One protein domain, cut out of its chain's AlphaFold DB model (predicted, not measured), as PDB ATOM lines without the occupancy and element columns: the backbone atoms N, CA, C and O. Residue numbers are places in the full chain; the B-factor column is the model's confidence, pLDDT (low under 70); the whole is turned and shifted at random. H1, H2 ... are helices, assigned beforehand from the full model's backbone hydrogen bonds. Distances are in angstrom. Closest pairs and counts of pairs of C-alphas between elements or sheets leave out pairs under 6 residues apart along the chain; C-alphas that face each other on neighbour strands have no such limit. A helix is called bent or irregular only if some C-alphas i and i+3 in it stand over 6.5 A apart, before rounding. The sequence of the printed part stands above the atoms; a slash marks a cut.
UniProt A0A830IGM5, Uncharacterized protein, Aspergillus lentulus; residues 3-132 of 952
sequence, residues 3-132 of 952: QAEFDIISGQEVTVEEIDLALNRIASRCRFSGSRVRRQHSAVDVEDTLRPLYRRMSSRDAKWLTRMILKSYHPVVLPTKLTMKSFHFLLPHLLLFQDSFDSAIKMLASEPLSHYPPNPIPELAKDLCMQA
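This is residues 3 to 132 of the 952 residues of an uncharacterized protein of Aspergillus lentulus (UniProt A0A830IGM5). Two separate helical lobes are joined by one stretch of chain, residues 70 to 79, of which 74 to 79 stand free. In the first lobe H1 and H3 lie side by side, with H2 at one end of H1 and H4 near H3; in the second H6 sits between H5 and H7, and H8 touches no helix. The 130 printed residues hold eight named helices, H1 to H8 in chain order, and no named strand; the class is all helix. The whole is loose, with a radius of gyration of the C-alphas of 19.0 A and spans of 53 by 40 by 30 A.

Begin at H1, residues 16 to 29, the longest helix. It touches H3, residues 46 to 55, at a shallow tilt of 17 degrees, opposite ways, closest at the C-alphas of Ala 22 and Thr 49, 6.1 A. With residues 24 to 29 alone it touches H2, residues 35 to 38; the closest C-alphas, of Ser 28 and Arg 38, are 4.2 A apart. H4, residues 59 to 69, is close to H3 but not clearly touching, with C-alphas 54 and 62 5.9 A apart. Then find H6, residues 91 to 97: it touches H5, residues 80 to 87, at a steep tilt of 60 degrees, with C-alphas 84 and 91 closest at 5.9 A. H6 touches H7, residues 101 to 108, about perpendicular at 78 degrees, with C-alphas 94 and 104 closest at 5.1 A. H8, residues 122 to 132, is apart from H7. Every O i to N i+4 pair is within hydrogen-bond range in H4 to H8, against 9 of 10 in H1 and 4 of 6 in H3; H2 is too short for one.

Find C-alpha 16 at (32.589, 4.649, 8.599); H1 runs 20.5 A from there. H3, 14.4 A, is only just irregular: C-alphas 49 and 52 are 6.6 A apart. H4 spans 15.5 A, and H8 15.0 A, ending at C-alpha 132, (8.261, -9.849, 20.866).

The C-alphas farthest apart, of Gln 3 and Gln 131, are 56.8 A apart. The printed part has no cut, and the link H7 to H8, 13 residues, is long. Residues 3 to 7 and 41 to 43 have pLDDT under 70.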
ATOM      1  N   GLN A   3      37.759  25.812  -4.536       53.56
ATOM      2  CA  GLN A   3      39.215  25.947  -4.743       53.56
ATOM      3  C   GLN A   3      40.078  25.810  -3.466       53.56
ATOM      4  O   GLN A   3      41.292  25.951  -3.550       53.56
ATOM      5  N   ALA A   4      39.475  25.606  -2.290       61.06
ATOM      6  CA  ALA A   4      40.171  25.465  -1.007       61.06
ATOM      7  C   ALA A   4      39.896  24.115  -0.314       61.06
ATOM      8  O   ALA A   4      40.222  23.952   0.860       61.06
ATOM      9  N   GLU A   5      39.268  23.165  -1.011       69.75
ATOM     10  CA  GLU A   5      39.094  21.794  -0.524       69.75
ATOM     11  C   GLU A   5      40.188  20.898  -1.119       69.75
ATOM     12  O   GLU A   5      40.658  21.146  -2.228       69.75
ATOM     13  N   PHE A   6      40.621  19.876  -0.377       66.88
ATOM     14  CA  PHE A   6      41.540  18.871  -0.914       66.88
ATOM     15  C   PHE A   6      40.820  18.038  -1.981       66.88
ATOM     16  O   PHE A   6      39.696  17.589  -1.744       66.88
ATOM     17  N   ASP A   7      41.469  17.795  -3.121       69.50
ATOM     18  CA  ASP A   7      40.952  16.875  -4.136       69.50
ATOM     19  C   ASP A   7      40.925  15.448  -3.569       69.50
ATOM     20  O   ASP A   7      41.958  14.799  -3.389       69.50
ATOM     21  N   ILE A   8      39.722  14.959  -3.262       76.50
ATOM     22  CA  ILE A   8      39.511  13.601  -2.762       76.50
ATOM     23  C   ILE A   8      39.648  12.640  -3.944       76.50
ATOM     24  O   ILE A   8      38.804  12.606  -4.843       76.50
ATOM     25  N   ILE A   9      40.722  11.852  -3.946       77.44
ATOM     26  CA  ILE A   9      40.973  10.842  -4.977       77.44
ATOM     27  C   ILE A   9      39.876   9.771  -4.898       77.44
ATOM     28  O   ILE A   9      39.664   9.159  -3.850       77.44
ATOM     29  N   SER A  10      39.189   9.531  -6.018       75.19
ATOM     30  CA  SER A  10      38.152   8.495  -6.129       75.19
ATOM     31  C   SER A  10      38.694   7.127  -5.695       75.19
ATOM     32  O   SER A  10      39.746   6.697  -6.166       75.19
ATOM     33  N   GLY A  11      37.992   6.458  -4.776       79.31
ATOM     34  CA  GLY A  11      38.445   5.205  -4.155       79.31
ATOM     35  C   GLY A  11      39.347   5.371  -2.920       79.31
ATOM     36  O   GLY A  11      39.692   4.371  -2.299       79.31
ATOM     37  N   GLN A  12      39.696   6.602  -2.527       83.00
ATOM     38  CA  GLN A  12      40.362   6.927  -1.252       83.00
ATOM     39  C   GLN A  12      39.461   7.747  -0.307       83.00
ATOM     40  O   GLN A  12      39.943   8.405   0.615       83.00
ATOM     41  N   GLU A  13      38.145   7.709  -0.507       88.50
ATOM     42  CA  GLU A  13      37.158   8.310   0.399       88.50
ATOM     43  C   GLU A  13      37.246   7.665   1.795       88.50
ATOM     44  O   GLU A  13      37.623   6.498   1.907       88.50
ATOM     45  N   VAL A  14      36.956   8.407   2.869       91.88
ATOM     46  CA  VAL A  14      36.993   7.844   4.234       91.88
ATOM     47  C   VAL A  14      35.717   7.062   4.537       91.88
ATOM     48  O   VAL A  14      34.622   7.604   4.383       91.88
ATOM     49  N   THR A  15      35.848   5.827   5.027       93.38
ATOM     50  CA  THR A  15      34.691   4.984   5.386       93.38
ATOM     51  C   THR A  15      34.287   5.109   6.862       93.38
ATOM     52  O   THR A  15      35.040   5.607   7.705       93.38
ATOM     53  N   VAL A  16      33.079   4.649   7.207       93.19
ATOM     54  CA  VAL A  16      32.589   4.649   8.599       93.19
ATOM     55  C   VAL A  16      33.396   3.673   9.463       93.19
ATOM     56  O   VAL A  16      33.666   3.955  10.627       93.19
ATOM     57  N   GLU A  17      33.841   2.565   8.877       94.50
ATOM     58  CA  GLU A  17      34.667   1.534   9.507       94.50
ATOM     59  C   GLU A  17      36.083   2.051   9.802       94.50
ATOM     60  O   GLU A  17      36.614   1.792  10.882       94.50
ATOM     61  N   GLU A  18      36.681   2.838   8.894       93.94
ATOM     62  CA  GLU A  18      37.954   3.528   9.157       93.94
ATOM     63  C   GLU A  18      37.830   4.502  10.341       93.94
ATOM     64  O   GLU A  18      38.716   4.550  11.201       93.94
ATOM     65  N   ILE A  19      36.720   5.247  10.417       94.94
ATOM     66  CA  ILE A  19      36.443   6.177  11.521       94.94
ATOM     67  C   ILE A  19      36.244   5.418  12.839       94.94
ATOM     68  O   ILE A  19      36.868   5.775  13.837       94.94
ATOM     69  N   ASP A  20      35.416   4.372  12.872       92.62
ATOM     70  CA  ASP A  20      35.175   3.591  14.092       92.62
ATOM     71  C   ASP A  20      36.463   2.917  14.593       92.62
ATOM     72  O   ASP A  20      36.784   2.989  15.781       92.62
ATOM     73  N   LEU A  21      37.278   2.357  13.691       91.56
ATOM     74  CA  LEU A  21      38.584   1.792  14.031       91.56
ATOM     75  C   LEU A  21      39.531   2.847  14.628       91.56
ATOM     76  O   LEU A  21      40.196   2.582  15.634       91.56
ATOM     77  N   ALA A  22      39.587   4.044  14.042       92.38
ATOM     78  CA  ALA A  22      40.390   5.157  14.543       92.38
ATOM     79  C   ALA A  22      39.927   5.635  15.931       92.38
ATOM     80  O   ALA A  22      40.744   5.799  16.842       92.38
ATOM     81  N   LEU A  23      38.616   5.802  16.128       92.31
ATOM     82  CA  LEU A  23      38.042   6.221  17.407       92.31
ATOM     83  C   LEU A  23      38.215   5.151  18.494       92.31
ATOM     84  O   LEU A  23      38.554   5.501  19.625       92.31
ATOM     85  N   ASN A  24      38.070   3.863  18.169       90.31
ATOM     86  CA  ASN A  24      38.342   2.763  19.101       90.31
ATOM     87  C   ASN A  24      39.825   2.693  19.494       90.31
ATOM     88  O   ASN A  24      40.133   2.564  20.681       90.31
ATOM     89  N   ARG A  25      40.753   2.872  18.541       89.75
ATOM     90  CA  ARG A  25      42.200   2.974  18.814       89.75
ATOM     91  C   ARG A  25      42.521   4.095  19.802       89.75
ATOM     92  O   ARG A  25      43.162   3.842  20.824       89.75
ATOM     93  N   ILE A  26      42.003   5.301  19.562       91.06
ATOM     94  CA  ILE A  26      42.167   6.453  20.465       91.06
ATOM     95  C   ILE A  26      41.529   6.168  21.834       91.06
ATOM     96  O   ILE A  26      42.142   6.408  22.878       91.06
ATOM     97  N   ALA A  27      40.321   5.600  21.853       89.69
ATOM     98  CA  ALA A  27      39.617   5.260  23.083       89.69
ATOM     99  C   ALA A  27      40.340   4.179  23.901       89.69
ATOM    100  O   ALA A  27      40.272   4.235  25.131       89.69
ATOM    101  N   SER A  28      41.062   3.242  23.275       88.94
ATOM    102  CA  SER A  28      41.812   2.195  23.987       88.94
ATOM    103  C   SER A  28      42.908   2.770  24.896       88.94
ATOM    104  O   SER A  28      43.138   2.249  25.987       88.94
ATOM    105  N   ARG A  29      43.518   3.900  24.503       86.19
ATOM    106  CA  ARG A  29      44.535   4.620  25.287       86.19
ATOM    107  C   ARG A  29      43.944   5.460  26.433       86.19
ATOM    108  O   ARG A  29      44.660   5.821  27.366       86.19
ATOM    109  N   CYS A  30      42.643   5.761  26.417       85.38
ATOM    110  CA  CYS A  30      41.998   6.528  27.484       85.38
ATOM    111  C   CYS A  30      41.700   5.647  28.711       85.38
ATOM    112  O   CYS A  30      40.858   4.749  28.662       85.38
ATOM    113  N   ARG A  31      42.312   5.962  29.866       82.25
ATOM    114  CA  ARG A  31      42.074   5.235  31.135       82.25
ATOM    115  C   ARG A  31      40.597   5.176  31.546       82.25
ATOM    116  O   ARG A  31      40.178   4.229  32.208       82.25
ATOM    117  N   PHE A  32      39.800   6.172  31.156       82.50
ATOM    118  CA  PHE A  32      38.379   6.273  31.500       82.50
ATOM    119  C   PHE A  32      37.459   5.398  30.636       82.50
ATOM    120  O   PHE A  32      36.314   5.162  31.031       82.50
ATOM    121  N   SER A  33      37.952   4.865  29.513       83.44
ATOM    122  CA  SER A  33      37.233   3.898  28.677       83.44
ATOM    123  C   SER A  33      36.943   2.590  29.421       83.44
ATOM    124  O   SER A  33      37.610   2.243  30.401       83.44
ATOM    125  N   GLY A  34      35.944   1.841  28.946       75.81
ATOM    126  CA  GLY A  34      35.590   0.530  29.497       75.81
ATOM    127  C   GLY A  34      36.706  -0.507  29.327       75.81
ATOM    128  O   GLY A  34      37.464  -0.465  28.357       75.81
ATOM    129  N   SER A  35      36.772  -1.463  30.257       76.06
ATOM    130  CA  SER A  35      37.775  -2.541  30.325       76.06
ATOM    131  C   SER A  35      38.030  -3.224  28.968       76.06
ATOM    132  O   SER A  35      39.179  -3.336  28.540       76.06
ATOM    133  N   ARG A  36      36.961  -3.598  28.248       77.75
ATOM    134  CA  ARG A  36      37.002  -4.230  26.913       77.75
ATOM    135  C   ARG A  36      37.736  -3.397  25.855       77.75
ATOM    136  O   ARG A  36      38.445  -3.969  25.039       77.75
ATOM    137  N   VAL A  37      37.571  -2.073  25.877       82.19
ATOM    138  CA  VAL A  37      38.205  -1.151  24.916       82.19
ATOM    139  C   VAL A  37      39.673  -0.936  25.288       82.19
ATOM    140  O   VAL A  37      40.539  -1.018  24.427       82.19
ATOM    141  N   ARG A  38      39.982  -0.761  26.584       81.81
ATOM    142  CA  ARG A  38      41.371  -0.597  27.058       81.81
ATOM    143  C   ARG A  38      42.255  -1.803  26.718       81.81
ATOM    144  O   ARG A  38      43.386  -1.617  26.286       81.81
ATOM    145  N   ARG A  39      41.721  -3.028  26.839       78.00
ATOM    146  CA  ARG A  39      42.439  -4.287  26.539       78.00
ATOM    147  C   ARG A  39      42.937  -4.413  25.096       78.00
ATOM    148  O   ARG A  39      43.799  -5.246  24.852       78.00
ATOM    149  N   GLN A  40      42.423  -3.614  24.159       77.00
ATOM    150  CA  GLN A  40      42.920  -3.589  22.780       77.00
ATOM    151  C   GLN A  40      44.328  -2.969  22.673       77.00
ATOM    152  O   GLN A  40      44.987  -3.188  21.663       77.00
ATOM    153  N   HIS A  41      44.786  -2.239  23.706       63.31
ATOM    154  CA  HIS A  41      46.175  -1.811  23.942       63.31
ATOM    155  C   HIS A  41      46.966  -1.382  22.691       63.31
ATOM    156  O   HIS A  41      48.131  -1.738  22.519       63.31
ATOM    157  N   SER A  42      46.363  -0.560  21.829       65.50
ATOM    158  CA  SER A  42      47.082   0.009  20.691       65.50
ATOM    159  C   SER A  42      47.948   1.184  21.156       65.50
ATOM    160  O   SER A  42      47.418   2.196  21.624       65.50
ATOM    161  N   ALA A  43      49.272   1.067  21.016       67.88
ATOM    162  CA  ALA A  43      50.202   2.183  21.187       67.88
ATOM    163  C   ALA A  43      49.972   3.194  20.054       67.88
ATOM    164  O   ALA A  43      50.455   3.021  18.939       67.88
ATOM    165  N   VAL A  44      49.140   4.197  20.328       77.62
ATOM    166  CA  VAL A  44      48.550   5.068  19.310       77.62
ATOM    167  C   VAL A  44      48.726   6.527  19.687       77.62
ATOM    168  O   VAL A  44      48.330   6.943  20.781       77.62
ATOM    169  N   ASP A  45      49.292   7.299  18.765       86.75
ATOM    170  CA  ASP A  45      49.213   8.751  18.793       86.75
ATOM    171  C   ASP A  45      47.876   9.243  18.208       86.75
ATOM    172  O   ASP A  45      47.336   8.678  17.250       86.75
ATOM    173  N   VAL A  46      47.311  10.277  18.835       88.00
ATOM    174  CA  VAL A  46      45.991  10.813  18.476       88.00
ATOM    175  C   VAL A  46      46.059  11.594  17.168       88.00
ATOM    176  O   VAL A  46      45.145  11.483  16.349       88.00
ATOM    177  N   GLU A  47      47.132  12.357  16.951       88.75
ATOM    178  CA  GLU A  47      47.299  13.131  15.731       88.75
ATOM    179  C   GLU A  47      47.567  12.201  14.551       88.75
ATOM    180  O   GLU A  47      46.842  12.277  13.563       88.75
ATOM    181  N   ASP A  48      48.498  11.251  14.664       90.88
ATOM    182  CA  ASP A  48      48.796  10.315  13.565       90.88
ATOM    183  C   ASP A  48      47.611   9.410  13.186       90.88
ATOM    184  O   ASP A  48      47.533   8.930  12.055       90.88
ATOM    185  N   THR A  49      46.643   9.220  14.090       91.62
ATOM    186  CA  THR A  49      45.410   8.467  13.806       91.62
ATOM    187  C   THR A  49      44.326   9.316  13.139       91.62
ATOM    188  O   THR A  49      43.620   8.823  12.262       91.62
ATOM    189  N   LEU A  50      44.176  10.588  13.524       93.50
ATOM    190  CA  LEU A  50      43.143  11.473  12.969       93.50
ATOM    191  C   LEU A  50      43.602  12.215  11.704       93.50
ATOM    192  O   LEU A  50      42.805  12.425  10.789       93.50
ATOM    193  N   ARG A  51      44.882  12.592  11.619       92.75
ATOM    194  CA  ARG A  51      45.488  13.351  10.511       92.75
ATOM    195  C   ARG A  51      45.250  12.704   9.131       92.75
ATOM    196  O   ARG A  51      44.916  13.457   8.215       92.75
ATOM    197  N   PRO A  52      45.344  11.369   8.936       91.56
ATOM    198  CA  PRO A  52      45.020  10.738   7.654       91.56
ATOM    199  C   PRO A  52      43.540  10.868   7.274       91.56
ATOM    200  O   PRO A  52      43.237  11.071   6.102       91.56
ATOM    201  N   LEU A  53      42.629  10.801   8.254       92.94
ATOM    202  CA  LEU A  53      41.188  10.940   8.024       92.94
ATOM    203  C   LEU A  53      40.847  12.373   7.607       92.94
ATOM    204  O   LEU A  53      40.256  12.583   6.554       92.94
ATOM    205  N   TYR A  54      41.286  13.371   8.381       92.31
ATOM    206  CA  TYR A  54      41.005  14.782   8.085       92.31
ATOM    207  C   TYR A  54      41.592  15.250   6.742       92.31
ATOM    208  O   TYR A  54      40.987  16.095   6.091       92.31
ATOM    209  N   ARG A  55      42.724  14.686   6.293       89.94
ATOM    210  CA  ARG A  55      43.304  14.965   4.963       89.94
ATOM    211  C   ARG A  55      42.518  14.354   3.795       89.94
ATOM    212  O   ARG A  55      42.670  14.821   2.674       89.94
ATOM    213  N   ARG A  56      41.698  13.326   4.046       91.62
ATOM    214  CA  ARG A  56      40.864  12.614   3.056       91.62
ATOM    215  C   ARG A  56      39.375  13.009   3.127       91.62
ATOM    216  O   ARG A  56      38.544  12.377   2.484       91.62
ATOM    217  N   MET A  57      39.021  14.031   3.912       89.69
ATOM    218  CA  MET A  57      37.639  14.494   4.107       89.69
ATOM    219  C   MET A  57      37.384  15.875   3.503       89.69
ATOM    220  O   MET A  57      38.241  16.758   3.544       89.69
ATOM    221  N   SER A  58      36.151  16.099   3.038       88.00
ATOM    222  CA  SER A  58      35.673  17.441   2.690       88.00
ATOM    223  C   SER A  58      35.540  18.320   3.940       88.00
ATOM    224  O   SER A  58      35.400  17.819   5.062       88.00
ATOM    225  N   SER A  59      35.473  19.643   3.758       88.75
ATOM    226  CA  SER A  59      35.243  20.583   4.869       88.75
ATOM    227  C   SER A  59      33.946  20.282   5.644       88.75
ATOM    228  O   SER A  59      33.870  20.441   6.868       88.75
ATOM    229  N   ARG A  60      32.921  19.788   4.938       89.94
ATOM    230  CA  ARG A  60      31.623  19.395   5.498       89.94
ATOM    231  C   ARG A  60      31.729  18.147   6.369       89.94
ATOM    232  O   ARG A  60      31.102  18.110   7.428       89.94
ATOM    233  N   ASP A  61      32.481  17.148   5.927       90.31
ATOM    234  CA  ASP A  61      32.520  15.834   6.571       90.31
ATOM    235  C   ASP A  61      33.512  15.844   7.745       90.31
ATOM    236  O   ASP A  61      33.183  15.367   8.831       90.31
ATOM    237  N   ALA A  62      34.631  16.569   7.607       92.00
ATOM    238  CA  ALA A  62      35.532  16.919   8.706       92.00
ATOM    239  C   ALA A  62      34.794  17.614   9.868       92.00
ATOM    240  O   ALA A  62      34.978  17.257  11.032       92.00
ATOM    241  N   LYS A  63      33.888  18.563   9.573       92.06
ATOM    242  CA  LYS A  63      33.022  19.199  10.586       92.06
ATOM    243  C   LYS A  63      32.157  18.174  11.331       92.06
ATOM    244  O   LYS A  63      31.961  18.311  12.539       92.06
ATOM    245  N   TRP A  64      31.621  17.168  10.638       92.81
ATOM    246  CA  TRP A  64      30.809  16.119  11.260       92.81
ATOM    247  C   TRP A  64      31.643  15.131  12.081       92.81
ATOM    248  O   TRP A  64      31.221  14.793  13.187       92.81
ATOM    249  N   LEU A  65      32.844  14.759  11.624       93.56
ATOM    250  CA  LEU A  65      33.803  13.982  12.418       93.56
ATOM    251  C   LEU A  65      34.160  14.716  13.721       93.56
ATOM    252  O   LEU A  65      34.044  14.138  14.800       93.56
ATOM    253  N   THR A  66      34.485  16.012  13.654       92.88
ATOM    254  CA  THR A  66      34.761  16.831  14.848       92.88
ATOM    255  C   THR A  66      33.568  16.853  15.808       92.88
ATOM    256  O   THR A  66      33.736  16.654  17.009       92.88
ATOM    257  N   ARG A  67      32.341  17.033  15.298       90.88
ATOM    258  CA  ARG A  67      31.105  16.991  16.107       90.88
ATOM    259  C   ARG A  67      30.875  15.637  16.781       90.88
ATOM    260  O   ARG A  67      30.465  15.599  17.939       90.88
ATOM    261  N   MET A  68      31.173  14.543  16.085       91.56
ATOM    262  CA  MET A  68      31.087  13.181  16.611       91.56
ATOM    263  C   MET A  68      32.130  12.921  17.710       91.56
ATOM    264  O   MET A  68      31.773  12.401  18.767       91.56
ATOM    265  N   ILE A  69      33.381  13.361  17.522       91.31
ATOM    266  CA  ILE A  69      34.448  13.299  18.542       91.31
ATOM    267  C   ILE A  69      34.053  14.094  19.795       91.31
ATOM    268  O   ILE A  69      34.150  13.584  20.912       91.31
ATOM    269  N   LEU A  70      33.540  15.316  19.613       88.88
ATOM    270  CA  LEU A  70      33.035  16.176  20.691       88.88
ATOM    271  C   LEU A  70      31.698  15.701  21.288       88.88
ATOM    272  O   LEU A  70      31.234  16.276  22.272       88.88
ATOM    273  N   LYS A  71      31.059  14.682  20.696       88.56
ATOM    274  CA  LYS A  71      29.721  14.173  21.043       88.56
ATOM    275  C   LYS A  71      28.638  15.263  21.081       88.56
ATOM    276  O   LYS A  71      27.701  15.187  21.871       88.56
ATOM    277  N   SER A  72      28.754  16.267  20.208       84.69
ATOM    278  CA  SER A  72      27.815  17.386  20.099       84.69
ATOM    279  C   SER A  72      27.514  17.709  18.638       84.69
ATOM    280  O   SER A  72      28.378  18.160  17.891       84.69
ATOM    281  N   TYR A  73      26.260  17.501  18.234       85.69
ATOM    282  CA  TYR A  73      25.791  17.700  16.857       85.69
ATOM    283  C   TYR A  73      25.155  19.082  16.607       85.69
ATOM    284  O   TYR A  73      24.729  19.372  15.485       85.69
ATOM    285  N   HIS A  74      25.132  19.951  17.626       76.00
ATOM    286  CA  HIS A  74      24.497  21.273  17.609       76.00
ATOM    287  C   HIS A  74      24.890  22.112  16.364       76.00
ATOM    288  O   HIS A  74      26.061  22.104  15.966       76.00
ATOM    289  N   PRO A  75      23.956  22.842  15.713       76.31
ATOM    290  CA  PRO A  75      22.543  23.035  16.077       76.31
ATOM    291  C   PRO A  75      21.614  21.887  15.665       76.31
ATOM    292  O   PRO A  75      20.409  21.970  15.876       76.31
ATOM    293  N   VAL A  76      22.138  20.806  15.078       83.94
ATOM    294  CA  VAL A  76      21.298  19.693  14.628       83.94
ATOM    295  C   VAL A  76      20.876  18.850  15.825       83.94
ATOM    296  O   VAL A  76      21.686  18.174  16.458       83.94
ATOM    297  N   VAL A  77      19.577  18.892  16.113       81.62
ATOM    298  CA  VAL A  77      18.915  18.024  17.083       81.62
ATOM    299  C   VAL A  77      18.527  16.727  16.380       81.62
ATOM    300  O   VAL A  77      17.703  16.733  15.468       81.62
ATOM    301  N   LEU A  78      19.107  15.610  16.816       83.00
ATOM    302  CA  LEU A  78      18.736  14.272  16.358       83.00
ATOM    303  C   LEU A  78      17.774  13.650  17.386       83.00
ATOM    304  O   LEU A  78      18.229  13.249  18.460       83.00
ATOM    305  N   PRO A  79      16.454  13.582  17.118       88.75
ATOM    306  CA  PRO A  79      15.479  13.037  18.059       88.75
ATOM    307  C   PRO A  79      15.648  11.517  18.191       88.75
ATOM    308  O   PRO A  79      14.997  10.743  17.494       88.75
ATOM    309  N   THR A  80      16.504  11.082  19.118       87.38
ATOM    310  CA  THR A  80      17.038   9.710  19.223       87.38
ATOM    311  C   THR A  80      15.980   8.611  19.093       87.38
ATOM    312  O   THR A  80      16.153   7.682  18.309       87.38
ATOM    313  N   LYS A  81      14.849   8.731  19.807       86.75
ATOM    314  CA  LYS A  81      13.752   7.747  19.741       86.75
ATOM    315  C   LYS A  81      13.086   7.682  18.364       86.75
ATOM    316  O   LYS A  81      12.692   6.598  17.954       86.75
ATOM    317  N   LEU A  82      12.948   8.812  17.667       89.50
ATOM    318  CA  LEU A  82      12.391   8.857  16.314       89.50
ATOM    319  C   LEU A  82      13.387   8.249  15.321       89.50
ATOM    320  O   LEU A  82      13.017   7.334  14.601       89.50
ATOM    321  N   THR A  83      14.659   8.661  15.373       91.38
ATOM    322  CA  THR A  83      15.735   8.112  14.528       91.38
ATOM    323  C   THR A  83      15.859   6.589  14.664       91.38
ATOM    324  O   THR A  83      15.968   5.891  13.662       91.38
ATOM    325  N   MET A  84      15.779   6.055  15.888       92.12
ATOM    326  CA  MET A  84      15.778   4.608  16.132       92.12
ATOM    327  C   MET A  84      14.530   3.915  15.569       92.12
ATOM    328  O   MET A  84      14.655   2.841  14.985       92.12
ATOM    329  N   LYS A  85      13.339   4.519  15.710       90.56
ATOM    330  CA  LYS A  85      12.099   3.970  15.134       90.56
ATOM    331  C   LYS A  85      12.120   3.942  13.610       90.56
ATOM    332  O   LYS A  85      11.637   2.970  13.052       90.56
ATOM    333  N   SER A  86      12.705   4.952  12.963       90.75
ATOM    334  CA  SER A  86      12.872   4.995  11.504       90.75
ATOM    335  C   SER A  86      13.757   3.867  10.961       90.75
ATOM    336  O   SER A  86      13.609   3.498   9.800       90.75
ATOM    337  N   PHE A  87      14.663   3.319  11.782       92.81
ATOM    338  CA  PHE A  87      15.401   2.101  11.446       92.81
ATOM    339  C   PHE A  87      14.552   0.848  11.692       92.81
ATOM    340  O   PHE A  87      14.401   0.029  10.794       92.81
ATOM    341  N   HIS A  88      14.000   0.693  12.901       94.56
ATOM    342  CA  HIS A  88      13.091  -0.404  13.235       94.56
ATOM    343  C   HIS A  88      12.229  -0.047  14.457       94.56
ATOM    344  O   HIS A  88      12.762   0.352  15.497       94.56
ATOM    345  N   PHE A  89      10.911  -0.265  14.399       92.06
ATOM    346  CA  PHE A  89       9.978   0.126  15.469       92.06
ATOM    347  C   PHE A  89      10.332  -0.442  16.861       92.06
ATOM    348  O   PHE A  89      10.207   0.270  17.860       92.06
ATOM    349  N   LEU A  90      10.829  -1.688  16.928       91.81
ATOM    350  CA  LEU A  90      11.326  -2.315  18.165       91.81
ATOM    351  C   LEU A  90      12.636  -1.719  18.713       91.81
ATOM    352  O   LEU A  90      12.856  -1.805  19.919       91.81
ATOM    353  N   LEU A  91      13.517  -1.129  17.893       92.50
ATOM    354  CA  LEU A  91      14.895  -0.801  18.303       92.50
ATOM    355  C   LEU A  91      15.005   0.044  19.595       92.50
ATOM    356  O   LEU A  91      15.824  -0.312  20.445       92.50
ATOM    357  N   PRO A  92      14.182   1.092  19.834       89.69
ATOM    358  CA  PRO A  92      14.218   1.831  21.102       89.69
ATOM    359  C   PRO A  92      13.889   0.962  22.326       89.69
ATOM    360  O   PRO A  92      14.385   1.220  23.419       89.69
ATOM    361  N   HIS A  93      13.038  -0.053  22.153       87.06
ATOM    362  CA  HIS A  93      12.620  -0.971  23.212       87.06
ATOM    363  C   HIS A  93      13.676  -2.055  23.456       87.06
ATOM    364  O   HIS A  93      13.978  -2.364  24.607       87.06
ATOM    365  N   LEU A  94      14.302  -2.565  22.390       90.81
ATOM    366  CA  LEU A  94      15.415  -3.515  22.477       90.81
ATOM    367  C   LEU A  94      16.642  -2.890  23.158       90.81
ATOM    368  O   LEU A  94      17.247  -3.535  24.007       90.81
ATOM    369  N   LEU A  95      16.950  -1.619  22.870       89.56
ATOM    370  CA  LEU A  95      18.005  -0.862  23.560       89.56
ATOM    371  C   LEU A  95      17.687  -0.574  25.031       89.56
ATOM    372  O   LEU A  95      18.582  -0.541  25.871       89.56
ATOM    373  N   LEU A  96      16.410  -0.388  25.372       86.94
ATOM    374  CA  LEU A  96      15.993  -0.258  26.767       86.94
ATOM    375  C   LEU A  96      16.114  -1.594  27.522       86.94
ATOM    376  O   LEU A  96      16.297  -1.600  28.734       86.94
ATOM    377  N   PHE A  97      16.042  -2.719  26.814       88.06
ATOM    378  CA  PHE A  97      16.184  -4.060  27.374       88.06
ATOM    379  C   PHE A  97      17.652  -4.522  27.451       88.06
ATOM    380  O   PHE A  97      18.032  -5.200  28.403       88.06
ATOM    381  N   GLN A  98      18.491  -4.112  26.495       89.56
ATOM    382  CA  GLN A  98      19.946  -4.278  26.497       89.56
ATOM    383  C   GLN A  98      20.618  -3.015  25.930       89.56
ATOM    384  O   GLN A  98      20.529  -2.742  24.736       89.56
ATOM    385  N   ASP A  99      21.313  -2.266  26.791       90.25
ATOM    386  CA  ASP A  99      21.891  -0.922  26.588       90.25
ATOM    387  C   ASP A  99      23.168  -0.958  25.713       90.25
ATOM    388  O   ASP A  99      24.245  -0.490  26.088       90.25
ATOM    389  N   SER A 100      23.069  -1.605  24.549       91.19
ATOM    390  CA  SER A 100      24.119  -1.730  23.538       91.19
ATOM    391  C   SER A 100      23.512  -1.995  22.161       91.19
ATOM    392  O   SER A 100      22.735  -2.936  21.999       91.19
ATOM    393  N   PHE A 101      23.909  -1.219  21.147       91.81
ATOM    394  CA  PHE A 101      23.463  -1.430  19.763       91.81
ATOM    395  C   PHE A 101      23.812  -2.827  19.238       91.81
ATOM    396  O   PHE A 101      22.964  -3.454  18.616       91.81
ATOM    397  N   ASP A 102      25.005  -3.348  19.540       91.38
ATOM    398  CA  ASP A 102      25.423  -4.700  19.142       91.38
ATOM    399  C   ASP A 102      24.460  -5.772  19.681       91.38
ATOM    400  O   ASP A 102      23.961  -6.606  18.927       91.38
ATOM    401  N   SER A 103      24.130  -5.714  20.974       92.06
ATOM    402  CA  SER A 103      23.206  -6.668  21.598       92.06
ATOM    403  C   SER A 103      21.756  -6.472  21.140       92.06
ATOM    404  O   SER A 103      21.057  -7.454  20.904       92.06
ATOM    405  N   ALA A 104      21.306  -5.226  20.969       92.31
ATOM    406  CA  ALA A 104      19.956  -4.920  20.498       92.31
ATOM    407  C   ALA A 104      19.734  -5.341  19.033       92.31
ATOM    408  O   ALA A 104      18.678  -5.886  18.721       92.31
ATOM    409  N   ILE A 105      20.725  -5.152  18.154       93.75
ATOM    410  CA  ILE A 105      20.668  -5.581  16.747       93.75
ATOM    411  C   ILE A 105      20.766  -7.109  16.642       93.75
ATOM    412  O   ILE A 105      19.995  -7.703  15.898       93.75
ATOM    413  N   LYS A 106      21.626  -7.772  17.430       93.12
ATOM    414  CA  LYS A 106      21.667  -9.248  17.492       93.12
ATOM    415  C   LYS A 106      20.352  -9.852  17.979       93.12
ATOM    416  O   LYS A 106      19.922 -10.871  17.455       93.12
ATOM    417  N   MET A 107      19.704  -9.216  18.955       91.75
ATOM    418  CA  MET A 107      18.376  -9.614  19.420       91.75
ATOM    419  C   MET A 107      17.314  -9.373  18.338       91.75
ATOM    420  O   MET A 107      16.490 -10.250  18.104       91.75
ATOM    421  N   LEU A 108      17.368  -8.245  17.620       92.94
ATOM    422  CA  LEU A 108      16.477  -7.973  16.486       92.94
ATOM    423  C   LEU A 108      16.643  -8.987  15.340       92.94
ATOM    424  O   LEU A 108      15.656  -9.391  14.744       92.94
ATOM    425  N   ALA A 109      17.871  -9.421  15.061       93.19
ATOM    426  CA  ALA A 109      18.185 -10.418  14.039       93.19
ATOM    427  C   ALA A 109      17.922 -11.876  14.480       93.19
ATOM    428  O   ALA A 109      18.236 -12.798  13.732       93.19
ATOM    429  N   SER A 110      17.392 -12.102  15.688       92.00
ATOM    430  CA  SER A 110      17.082 -13.442  16.201       92.00
ATOM    431  C   SER A 110      15.616 -13.815  15.985       92.00
ATOM    432  O   SER A 110      14.738 -12.953  16.022       92.00
ATOM    433  N   GLU A 111      15.337 -15.103  15.797       90.62
ATOM    434  CA  GLU A 111      13.968 -15.604  15.638       90.62
ATOM    435  C   GLU A 111      13.111 -15.379  16.902       90.62
ATOM    436  O   GLU A 111      13.582 -15.655  18.012       90.62
ATOM    437  N   PRO A 112      11.844 -14.927  16.780       91.50
ATOM    438  CA  PRO A 112      11.100 -14.630  15.545       91.50
ATOM    439  C   PRO A 112      11.193 -13.162  15.072       91.50
ATOM    440  O   PRO A 112      10.477 -12.766  14.157       91.50
ATOM    441  N   LEU A 113      12.012 -12.323  15.719       92.25
ATOM    442  CA  LEU A 113      12.051 -10.867  15.499       92.25
ATOM    443  C   LEU A 113      12.652 -10.473  14.141       92.25
ATOM    444  O   LEU A 113      12.274  -9.443  13.588       92.25
ATOM    445  N   SER A 114      13.530 -11.316  13.600       93.62
ATOM    446  CA  SER A 114      14.097 -11.252  12.243       93.62
ATOM    447  C   SER A 114      13.041 -11.075  11.145       93.62
ATOM    448  O   SER A 114      13.291 -10.398  10.150       93.62
ATOM    449  N   HIS A 115      11.858 -11.665  11.337       93.00
ATOM    450  CA  HIS A 115      10.749 -11.651  10.386       93.00
ATOM    451  C   HIS A 115       9.833 -10.423  10.514       93.00
ATOM    452  O   HIS A 115       8.867 -10.293   9.758       93.00
ATOM    453  N   TYR A 116      10.070  -9.530  11.479       94.06
ATOM    454  CA  TYR A 116       9.153  -8.422  11.740       94.06
ATOM    455  C   TYR A 116       9.409  -7.256  10.767       94.06
ATOM    456  O   TYR A 116      10.559  -6.873  10.546       94.06
ATOM    457  N   PRO A 117       8.358  -6.639  10.191       94.12
ATOM    458  CA  PRO A 117       8.527  -5.498   9.300       94.12
ATOM    459  C   PRO A 117       9.105  -4.295  10.073       94.12
ATOM    460  O   PRO A 117       8.568  -3.949  11.128       94.12
ATOM    461  N   PRO A 118      10.130  -3.589   9.552       93.31
ATOM    462  CA  PRO A 118      10.762  -2.491  10.288       93.31
ATOM    463  C   PRO A 118       9.842  -1.316  10.622       93.31
ATOM    464  O   PRO A 118      10.001  -0.685  11.668       93.31
ATOM    465  N   ASN A 119       8.857  -1.057   9.757       92.50
ATOM    466  CA  ASN A 119       7.877   0.016   9.893       92.50
ATOM    467  C   ASN A 119       6.444  -0.542   9.728       92.50
ATOM    468  O   ASN A 119       5.840  -0.355   8.672       92.50
ATOM    469  N   PRO A 120       5.890  -1.256  10.730       92.44
ATOM    470  CA  PRO A 120       4.508  -1.725  10.697       92.44
ATOM    471  C   PRO A 120       3.532  -0.569  10.948       92.44
ATOM    472  O   PRO A 120       3.870   0.422  11.602       92.44
ATOM    473  N   ILE A 121       2.282  -0.738  10.509       90.50
ATOM    474  CA  ILE A 121       1.177   0.141  10.919       90.50
ATOM    475  C   ILE A 121       1.003   0.119  12.456       90.50
ATOM    476  O   ILE A 121       1.288  -0.910  13.072       90.50
ATOM    477  N   PRO A 122       0.535   1.208  13.103       85.69
ATOM    478  CA  PRO A 122       0.555   1.333  14.567       85.69
ATOM    479  C   PRO A 122      -0.163   0.218  15.342       85.69
ATOM    480  O   PRO A 122       0.275  -0.138  16.435       85.69
ATOM    481  N   GLU A 123      -1.239  -0.335  14.781       84.62
ATOM    482  CA  GLU A 123      -2.005  -1.437  15.377       84.62
ATOM    483  C   GLU A 123      -1.210  -2.748  15.331       84.62
ATOM    484  O   GLU A 123      -0.904  -3.318  16.374       84.62
ATOM    485  N   LEU A 124      -0.737  -3.156  14.149       89.81
ATOM    486  CA  LEU A 124       0.124  -4.334  13.994       89.81
ATOM    487  C   LEU A 124       1.429  -4.210  14.799       89.81
ATOM    488  O   LEU A 124       1.878  -5.173  15.414       89.81
ATOM    489  N   ALA A 125       2.027  -3.015  14.850       87.56
ATOM    490  CA  ALA A 125       3.206  -2.743  15.669       87.56
ATOM    491  C   ALA A 125       2.945  -3.001  17.161       87.56
ATOM    492  O   ALA A 125       3.862  -3.380  17.894       87.56
ATOM    493  N   LYS A 126       1.700  -2.821  17.625       84.38
ATOM    494  CA  LYS A 126       1.314  -3.116  19.002       84.38
ATOM    495  C   LYS A 126       1.310  -4.622  19.261       84.38
ATOM    496  O   LYS A 126       1.926  -5.070  20.226       84.38
ATOM    497  N   ASP A 127       0.687  -5.398  18.385       86.81
ATOM    498  CA  ASP A 127       0.567  -6.847  18.566       86.81
ATOM    499  C   ASP A 127       1.915  -7.559  18.373       86.81
ATOM    500  O   ASP A 127       2.290  -8.408  19.186       86.81
ATOM    501  N   LEU A 128       2.718  -7.122  17.397       90.81
ATOM    502  CA  LEU A 128       4.099  -7.585  17.226       90.81
ATOM    503  C   LEU A 128       4.961  -7.275  18.459       90.81
ATOM    504  O   LEU A 128       5.706  -8.136  18.912       90.81
ATOM    505  N   CYS A 129       4.844  -6.091  19.074       86.50
ATOM    506  CA  CYS A 129       5.530  -5.820  20.344       86.50
ATOM    507  C   CYS A 129       5.079  -6.779  21.469       86.50
ATOM    508  O   CYS A 129       5.916  -7.207  22.264       86.50
ATOM    509  N   MET A 130       3.787  -7.136  21.553       83.31
ATOM    510  CA  MET A 130       3.268  -8.051  22.584       83.31
ATOM    511  C   MET A 130       3.829  -9.465  22.413       83.31
ATOM    512  O   MET A 130       4.173 -10.111  23.404       83.31
ATOM    513  N   GLN A 131       3.962  -9.923  21.166       87.31
ATOM    514  CA  GLN A 131       4.633 -11.177  20.830       87.31
ATOM    515  C   GLN A 131       6.134 -11.090  21.139       87.31
ATOM    516  O   GLN A 131       6.644 -11.908  21.905       87.31
ATOM    517  N   ALA A 132       6.825 -10.048  20.658       88.62
ATOM    518  CA  ALA A 132       8.261  -9.849  20.866       88.62
ATOM    519  C   ALA A 132       8.667  -9.970  22.336       88.62
ATOM    520  O   ALA A 132       9.626 -10.679  22.647       88.62
TER     521      ALA A 132